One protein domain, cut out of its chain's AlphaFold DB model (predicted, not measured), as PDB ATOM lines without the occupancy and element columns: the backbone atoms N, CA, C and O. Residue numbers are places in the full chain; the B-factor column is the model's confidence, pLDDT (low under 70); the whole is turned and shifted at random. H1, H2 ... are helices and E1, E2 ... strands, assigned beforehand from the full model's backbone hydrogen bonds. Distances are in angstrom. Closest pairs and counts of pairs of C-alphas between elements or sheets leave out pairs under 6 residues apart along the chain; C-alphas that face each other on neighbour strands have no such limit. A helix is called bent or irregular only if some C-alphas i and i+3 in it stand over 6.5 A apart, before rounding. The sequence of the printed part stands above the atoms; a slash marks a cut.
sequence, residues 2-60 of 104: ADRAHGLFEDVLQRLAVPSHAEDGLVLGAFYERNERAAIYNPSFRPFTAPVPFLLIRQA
ATOM      1  N   ALA A   2     196.613 304.164 257.580       63.06
ATOM      2  CA  ALA A   2     195.374 304.299 258.357       63.06
ATOM      3  C   ALA A   2     194.444 303.065 258.305       63.06
ATOM      4  O   ALA A   2     194.065 302.565 259.357       63.06
ATOM      5  N   ASP A   3     194.163 302.511 257.119       68.06
ATOM      6  CA  ASP A   3     193.238 301.366 256.989       68.06
ATOM      7  C   ASP A   3     193.752 300.090 257.674       68.06
ATOM      8  O   ASP A   3     192.981 299.335 258.262       68.06
ATOM      9  N   ARG A   4     195.076 299.871 257.673       77.56
ATOM     10  CA  ARG A   4     195.688 298.753 258.415       77.56
ATOM     11  C   ARG A   4     195.625 298.972 259.925       77.56
ATOM     12  O   ARG A   4     195.445 298.012 260.663       77.56
ATOM     13  N   ALA A   5     195.788 300.216 260.375       80.75
ATOM     14  CA  ALA A   5     195.687 300.554 261.790       80.75
ATOM     15  C   ALA A   5     194.251 300.397 262.307       80.75
ATOM     16  O   ALA A   5     194.063 299.880 263.402       80.75
ATOM     17  N   HIS A   6     193.251 300.784 261.507       84.94
ATOM     18  CA  HIS A   6     191.846 300.611 261.864       84.94
ATOM     19  C   HIS A   6     191.496 299.135 262.091       84.94
ATOM     20  O   HIS A   6     191.040 298.796 263.178       84.94
ATOM     21  N   GLY A   7     191.787 298.257 261.121       86.12
ATOM     22  CA  GLY A   7     191.498 296.823 261.251       86.12
ATOM     23  C   GLY A   7     192.204 296.179 262.448       86.12
ATOM     24  O   GLY A   7     191.565 295.513 263.255       86.12
ATOM     25  N   LEU A   8     193.500 296.464 262.631       87.62
ATOM     26  CA  LEU A   8     194.262 295.955 263.776       87.62
ATOM     27  C   LEU A   8     193.664 296.403 265.119       87.62
ATOM     28  O   LEU A   8     193.587 295.611 266.055       87.62
ATOM     29  N   PHE A   9     193.273 297.672 265.243       91.69
ATOM     30  CA  PHE A   9     192.717 298.175 266.495       91.69
ATOM     31  C   PHE A   9     191.309 297.671 266.768       91.69
ATOM     32  O   PHE A   9     191.017 297.393 267.925       91.69
ATOM     33  N   GLU A  10     190.460 297.517 265.753       87.69
ATOM     34  CA  GLU A  10     189.146 296.891 265.937       87.69
ATOM     35  C   GLU A  10     189.299 295.442 266.421       87.69
ATOM     36  O   GLU A  10     188.686 295.080 267.421       87.69
ATOM     37  N   ASP A  11     190.212 294.660 265.834       91.12
ATOM     38  CA  ASP A  11     190.491 293.287 266.282       91.12
ATOM     39  C   ASP A  11     190.970 293.232 267.745       91.12
ATOM     40  O   ASP A  11     190.533 292.388 268.534       91.12
ATOM     41  N   VAL A  12     191.883 294.133 268.126       91.06
ATOM     42  CA  VAL A  12     192.412 294.209 269.497       91.06
ATOM     43  C   VAL A  12     191.326 294.652 270.478       91.06
ATOM     44  O   VAL A  12     191.162 294.032 271.529       91.06
ATOM     45  N   LEU A  13     190.565 295.697 270.147       92.38
ATOM     46  CA  LEU A  13     189.496 296.214 271.001       92.38
ATOM     47  C   LEU A  13     188.364 295.197 271.160       92.38
ATOM     48  O   LEU A  13     187.900 295.001 272.279       92.38
ATOM     49  N   GLN A  14     187.966 294.504 270.092       91.31
ATOM     50  CA  GLN A  14     186.935 293.468 270.150       91.31
ATOM     51  C   GLN A  14     187.299 292.353 271.140       91.31
ATOM     52  O   GLN A  14     186.426 291.820 271.820       91.31
ATOM     53  N   ARG A  15     188.586 292.002 271.236       93.06
ATOM     54  CA  ARG A  15     189.060 290.925 272.115       93.06
ATOM     55  C   ARG A  15     189.319 291.376 273.545       93.06
ATOM     56  O   ARG A  15     189.096 290.594 274.463       93.06
ATOM     57  N   LEU A  16     189.834 292.591 273.735       95.00
ATOM     58  CA  LEU A  16     190.369 293.022 275.029       95.00
ATOM     59  C   LEU A  16     189.491 294.036 275.755       95.00
ATOM     60  O   LEU A  16     189.513 294.074 276.978       95.00
ATOM     61  N   ALA A  17     188.710 294.858 275.051       94.56
ATOM     62  CA  ALA A  17     188.068 296.006 275.685       94.56
ATOM     63  C   ALA A  17     187.054 295.583 276.761       94.56
ATOM     64  O   ALA A  17     187.118 296.083 277.883       94.56
ATOM     65  N   VAL A  18     186.163 294.639 276.442       95.19
ATOM     66  CA  VAL A  18     185.158 294.127 277.389       95.19
ATOM     67  C   VAL A  18     185.799 293.463 278.615       95.19
ATOM     68  O   VAL A  18     185.498 293.912 279.724       95.19
ATOM     69  N   PRO A  19     186.691 292.455 278.484       96.12
ATOM     70  CA  PRO A  19     187.296 291.823 279.656       96.12
ATOM     71  C   PRO A  19     188.135 292.808 280.479       96.12
ATOM     72  O   PRO A  19     187.956 292.879 281.692       96.12
ATOM     73  N   SER A  20     188.948 293.662 279.845       96.31
ATOM     74  CA  SER A  20     189.733 294.676 280.565       96.31
ATOM     75  C   SER A  20     188.858 295.685 281.315       96.31
ATOM     76  O   SER A  20     189.246 296.180 282.373       96.31
ATOM     77  N   HIS A  21     187.665 296.003 280.807       96.88
ATOM     78  CA  HIS A  21     186.731 296.856 281.533       96.88
ATOM     79  C   HIS A  21     186.046 296.124 282.687       96.88
ATOM     80  O   HIS A  21     185.915 296.680 283.779       96.88
ATOM     81  N   ALA A  22     185.595 294.892 282.456       95.62
ATOM     82  CA  ALA A  22     184.889 294.098 283.451       95.62
ATOM     83  C   ALA A  22     185.787 293.781 284.657       95.62
ATOM     84  O   ALA A  22     185.388 294.004 285.801       95.62
ATOM     85  N   GLU A  23     187.011 293.334 284.400       96.25
ATOM     86  CA  GLU A  23     187.955 292.885 285.423       96.25
ATOM     87  C   GLU A  23     188.658 294.089 286.057       96.25
ATOM     88  O   GLU A  23     188.458 294.396 287.237       96.25
ATOM     89  N   ASP A  24     189.358 294.876 285.242       96.81
ATOM     90  CA  ASP A  24     190.293 295.895 285.731       96.81
ATOM     91  C   ASP A  24     189.732 297.319 285.711       96.81
ATOM     92  O   ASP A  24     190.341 298.243 286.251       96.81
ATOM     93  N   GLY A  25     188.561 297.525 285.104       96.69
ATOM     94  CA  GLY A  25     187.976 298.857 284.967       96.69
ATOM     95  C   GLY A  25     188.700 299.722 283.952       96.69
ATOM     96  O   GLY A  25     188.669 300.943 284.068       96.69
ATOM     97  N   LEU A  26     189.365 299.121 282.970       97.50
ATOM     98  CA  LEU A  26     190.080 299.861 281.942       97.50
ATOM     99  C   LEU A  26     189.145 300.312 280.818       97.50
ATOM    100  O   LEU A  26     188.135 299.684 280.504       97.50
ATOM    101  N   VAL A  27     189.505 301.426 280.193       96.38
ATOM    102  CA  VAL A  27     188.914 301.916 278.947       96.38
ATOM    103  C   VAL A  27     190.028 302.024 277.922       96.38
ATOM    104  O   VAL A  27     191.066 302.638 278.183       96.38
ATOM    105  N   LEU A  28     189.796 301.415 276.760       95.56
ATOM    106  CA  LEU A  28     190.729 301.388 275.645       95.56
ATOM    107  C   LEU A  28     190.157 302.221 274.492       95.56
ATOM    108  O   LEU A  28     189.026 302.005 274.056       95.56
ATOM    109  N   GLY A  29     190.939 303.177 273.995       94.00
ATOM    110  CA  GLY A  29     190.566 304.047 272.882       94.00
ATOM    111  C   GLY A  29     191.595 303.996 271.763       94.00
ATOM    112  O   GLY A  29     192.779 304.213 272.008       94.00
ATOM    113  N   ALA A  30     191.150 303.736 270.535       95.19
ATOM    114  CA  ALA A  30     192.010 303.745 269.357       95.19
ATOM    115  C   ALA A  30     192.145 305.148 268.762       95.19
ATOM    116  O   ALA A  30     191.143 305.808 268.486       95.19
ATOM    117  N   PHE A  31     193.385 305.565 268.513       95.75
ATOM    118  CA  PHE A  31     193.724 306.830 267.871       95.75
ATOM    119  C   PHE A  31     194.480 306.561 266.575       95.75
ATOM    120  O   PHE A  31     195.467 305.830 266.572       95.75
ATOM    121  N   TYR A  32     194.001 307.122 265.465       95.12
ATOM    122  CA  TYR A  32     194.610 306.967 264.141       95.12
ATOM    123  C   TYR A  32     194.089 308.034 263.171       95.12
ATOM    124  O   TYR A  32     193.037 308.625 263.387       95.12
ATOM    125  N   GLU A  33     194.829 308.283 262.092       92.31
ATOM    126  CA  GLU A  33     194.675 309.441 261.195       92.31
ATOM    127  C   GLU A  33     193.240 309.694 260.696       92.31
ATOM    128  O   GLU A  33     192.810 310.839 260.604       92.31
ATOM    129  N   ARG A  34     192.484 308.631 260.406       91.25
ATOM    130  CA  ARG A  34     191.127 308.694 259.837       91.25
ATOM    131  C   ARG A  34     190.062 308.115 260.765       91.25
ATOM    132  O   ARG A  34     189.123 307.477 260.306       91.25
ATOM    133  N   ASN A  35     190.219 308.270 262.078       93.00
ATOM    134  CA  ASN A  35     189.177 307.839 263.004       93.00
ATOM    135  C   ASN A  35     187.925 308.721 262.851       93.00
ATOM    136  O   ASN A  35     187.961 309.927 263.103       93.00
ATOM    137  N   GLU A  36     186.815 308.109 262.439       91.81
ATOM    138  CA  GLU A  36     185.561 308.802 262.134       91.81
ATOM    139  C   GLU A  36     184.644 308.993 263.351       91.81
ATOM    140  O   GLU A  36     183.615 309.664 263.237       91.81
ATOM    141  N   ARG A  37     185.003 308.458 264.528       90.56
ATOM    142  CA  ARG A  37     184.192 308.633 265.740       90.56
ATOM    143  C   ARG A  37     184.125 310.104 266.138       90.56
ATOM    144  O   ARG A  37     185.142 310.790 266.278       90.56
ATOM    145  N   ALA A  38     182.903 310.577 266.348       92.56
ATOM    146  CA  ALA A  38     182.633 311.945 266.755       92.56
ATOM    147  C   ALA A  38     182.699 312.130 268.279       92.56
ATOM    148  O   ALA A  38     182.587 311.175 269.050       92.56
ATOM    149  N   ALA A  39     182.857 313.379 268.720       91.81
ATOM    150  CA  ALA A  39     182.707 313.731 270.128       91.81
ATOM    151  C   ALA A  39     181.230 313.689 270.562       91.81
ATOM    152  O   ALA A  39     180.343 314.043 269.788       91.81
ATOM    153  N   ILE A  40     180.982 313.352 271.833       90.31
ATOM    154  CA  ILE A  40     179.633 313.204 272.420       90.31
ATOM    155  C   ILE A  40     178.743 314.437 272.186       90.31
ATOM    156  O   ILE A  40     177.569 314.299 271.868       90.31
ATOM    157  N   TYR A  41     179.301 315.642 272.333       89.25
ATOM    158  CA  TYR A  41     178.542 316.900 272.267       89.25
ATOM    159  C   TYR A  41     178.742 317.691 270.974       89.25
ATOM    160  O   TYR A  41     178.161 318.761 270.813       89.25
ATOM    161  N   ASN A  42     179.587 317.207 270.064       93.19
ATOM    162  CA  ASN A  42     179.863 317.897 268.812       93.19
ATOM    163  C   ASN A  42     180.108 316.871 267.694       93.19
ATOM    164  O   ASN A  42     181.232 316.369 267.563       93.19
ATOM    165  N   PRO A  43     179.092 316.586 266.857       92.12
ATOM    166  CA  PRO A  43     179.194 315.594 265.793       92.12
ATOM    167  C   PRO A  43     180.161 316.004 264.676       92.12
ATOM    168  O   PRO A  43     180.521 315.165 263.854       92.12
ATOM    169  N   SER A  44     180.611 317.261 264.629       94.88
ATOM    170  CA  SER A  44     181.599 317.755 263.661       94.88
ATOM    171  C   SER A  44     183.041 317.632 264.161       94.88
ATOM    172  O   SER A  44     183.972 317.774 263.374       94.88
ATOM    173  N   PHE A  45     183.256 317.344 265.446       95.00
ATOM    174  CA  PHE A  45     184.594 317.200 266.017       95.00
ATOM    175  C   PHE A  45     185.051 315.731 266.002       95.00
ATOM    176  O   PHE A  45     184.280 314.839 266.359       95.00
ATOM    177  N   ARG A  46     186.296 315.469 265.573       94.62
ATOM    178  CA  ARG A  46     186.922 314.130 265.484       94.62
ATOM    179  C   ARG A  46     188.109 314.016 266.454       94.62
ATOM    180  O   ARG A  46     189.259 314.151 266.035       94.62
ATOM    181  N   PRO A  47     187.851 313.794 267.758       94.69
ATOM    182  CA  PRO A  47     188.888 313.868 268.791       94.69
ATOM    183  C   PRO A  47     189.862 312.684 268.789       94.69
ATOM    184  O   PRO A  47     190.892 312.749 269.449       94.69
ATOM    185  N   PHE A  48     189.548 311.601 268.077       94.94
ATOM    186  CA  PHE A  48     190.321 310.355 268.101       94.94
ATOM    187  C   PHE A  48     191.302 310.230 266.926       94.94
ATOM    188  O   PHE A  48     191.734 309.131 266.573       94.94
ATOM    189  N   THR A  49     191.636 311.352 266.293       95.31
ATOM    190  CA  THR A  49     192.590 311.399 265.184       95.31
ATOM    191  C   THR A  49     194.014 311.600 265.697       95.31
ATOM    192  O   THR A  49     194.245 312.352 266.642       95.31
ATOM    193  N   ALA A  50     194.982 310.904 265.095       94.81
ATOM    194  CA  ALA A  50     196.402 311.049 265.420       94.81
ATOM    195  C   ALA A  50     197.294 310.690 264.217       94.81
ATOM    196  O   ALA A  50     196.974 309.744 263.495       94.81
ATOM    197  N   PRO A  51     198.428 311.390 264.010       91.81
ATOM    198  CA  PRO A  51     199.339 311.114 262.893       91.81
ATOM    199  C   PRO A  51     200.077 309.776 263.045       91.81
ATOM    200  O   PRO A  51     200.464 309.158 262.057       91.81
ATOM    201  N   VAL A  52     200.255 309.313 264.285       93.12
ATOM    202  CA  VAL A  52     200.827 308.007 264.620       93.12
ATOM    203  C   VAL A  52     199.732 307.174 265.287       93.12
ATOM    204  O   VAL A  52     199.138 307.665 266.245       93.12
ATOM    205  N   PRO A  53     199.435 305.951 264.811       93.94
ATOM    206  CA  PRO A  53     198.426 305.106 265.436       93.94
ATOM    207  C   PRO A  53     198.833 304.633 266.838       93.94
ATOM    208  O   PRO A  53     199.941 304.129 267.014       93.94
ATOM    209  N   PHE A  54     197.933 304.729 267.819       94.50
ATOM    210  CA  PHE A  54     198.149 304.189 269.167       94.50
ATOM    211  C   PHE A  54     196.840 303.812 269.874       94.50
ATOM    212  O   PHE A  54     195.750 304.237 269.488       94.50
ATOM    213  N   LEU A  55     196.968 303.027 270.947       95.12
ATOM    214  CA  LEU A  55     195.898 302.761 271.906       95.12
ATOM    215  C   LEU A  55     196.137 303.584 273.171       95.12
ATOM    216  O   LEU A  55     197.200 303.499 273.784       95.12
ATOM    217  N   LEU A  56     195.138 304.362 273.575       95.38
ATOM    218  CA  LEU A  56     195.087 304.959 274.901       95.38
ATOM    219  C   LEU A  56     194.433 303.964 275.855       95.38
ATOM    220  O   LEU A  56     193.324 303.503 275.589       95.38
ATOM    221  N   ILE A  57     195.094 303.686 276.974       96.06
ATOM    222  CA  ILE A  57     194.564 302.848 278.049       96.06
ATOM    223  C   ILE A  57     194.527 303.693 279.316       96.06
ATOM    224  O   ILE A  57     195.529 304.307 279.685       96.06
ATOM    225  N   ARG A  58     193.376 303.740 279.983       97.25
ATOM    226  CA  ARG A  58     193.237 304.410 281.280       97.25
ATOM    227  C   ARG A  58     192.203 303.726 282.160       97.25
ATOM    228  O   ARG A  58     191.372 302.968 281.669       97.25
ATOM    229  N   GLN A  59     192.216 304.073 283.441       98.12
ATOM    230  CA  GLN A  59     191.129 303.750 284.359       98.12
ATOM    231  C   GLN A  59     189.829 304.431 283.918       98.12
ATOM    232  O   GLN A  59     189.837 305.593 283.491       98.12
ATOM    233  N   ALA A  60     188.725 303.695 284.010       97.56
ATOM    234  CA  ALA A  60     187.387 304.206 283.779       97.56
ATOM    235  C   ALA A  60     187.063 305.297 284.801       97.56
ATOM    236  O   ALA A  60     187.445 305.228 285.969       97.56
TER     237      ALA A  60
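What this domain is: This is residues 2 to 60 of the 104 residues of an uncharacterized protein of Bradyrhizobium sp. CCBAU 051011 (UniProt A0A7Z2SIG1). One long, kinked helix, H1, packs beside a two-stranded hairpin, nearer to E1 than to E2. A long loop, residues 32 to 53, joins the two strands and reaches away from the helix around residues 40 to 44. The printed part has 59 residues, with one named helix and two named strands in the order H1, E1, E2, and the sheet, E1 - E2, is antiparallel; the class is mixed, helices and strands. The whole is only just compact, close to loose, with a radius of gyration of the C-alphas of 12.0 A, and flat, spanning 33 by 28 by 15 A.

How they stand to each other: Start with H1, residues 2 to 24, which has a kink of 42 degrees near residue 13. It is irregular: C-alphas 15 and 18 are 7.3 A apart. In its backbone, 17 of 19 O i to N i+4 pairs are within hydrogen-bond range. Its closest C-alphas to E1, residues 26 to 31, are those of Ser 20 and Leu 26, 5.4 A apart. Towards E2, residues 54 to 59, the closest are those of Phe 9 and Leu 55, at 7.8 A. E1 and E2 form an antiparallel hairpin, at 157 degrees between directions; look for N 29 and O 56 at 2.9 A and N 56 and O 29 at 2.8 A, within hydrogen-bond range.

Where its parts are: Find C-alpha 2 at (195.374, 304.299, 258.357); from there H1 runs 29.1 A to C-alpha 24. E1 begins at C-alpha 26, (190.080, 299.861, 281.942), and covers 16.1 A. E2 covers 16.7 A and ends at C-alpha 59, (191.129, 303.750, 284.359).

The domain as a whole: The C-alphas farthest apart are those of Glu 23 and Ser 44, 33.7 A. The printed part has no cut. The link from H1 to E1 is tight, and that from E1 to E2 is long, with 22 residues. The mean pLDDT of the printed part is 92.2; look at residues 2 to 3 for the values under 70.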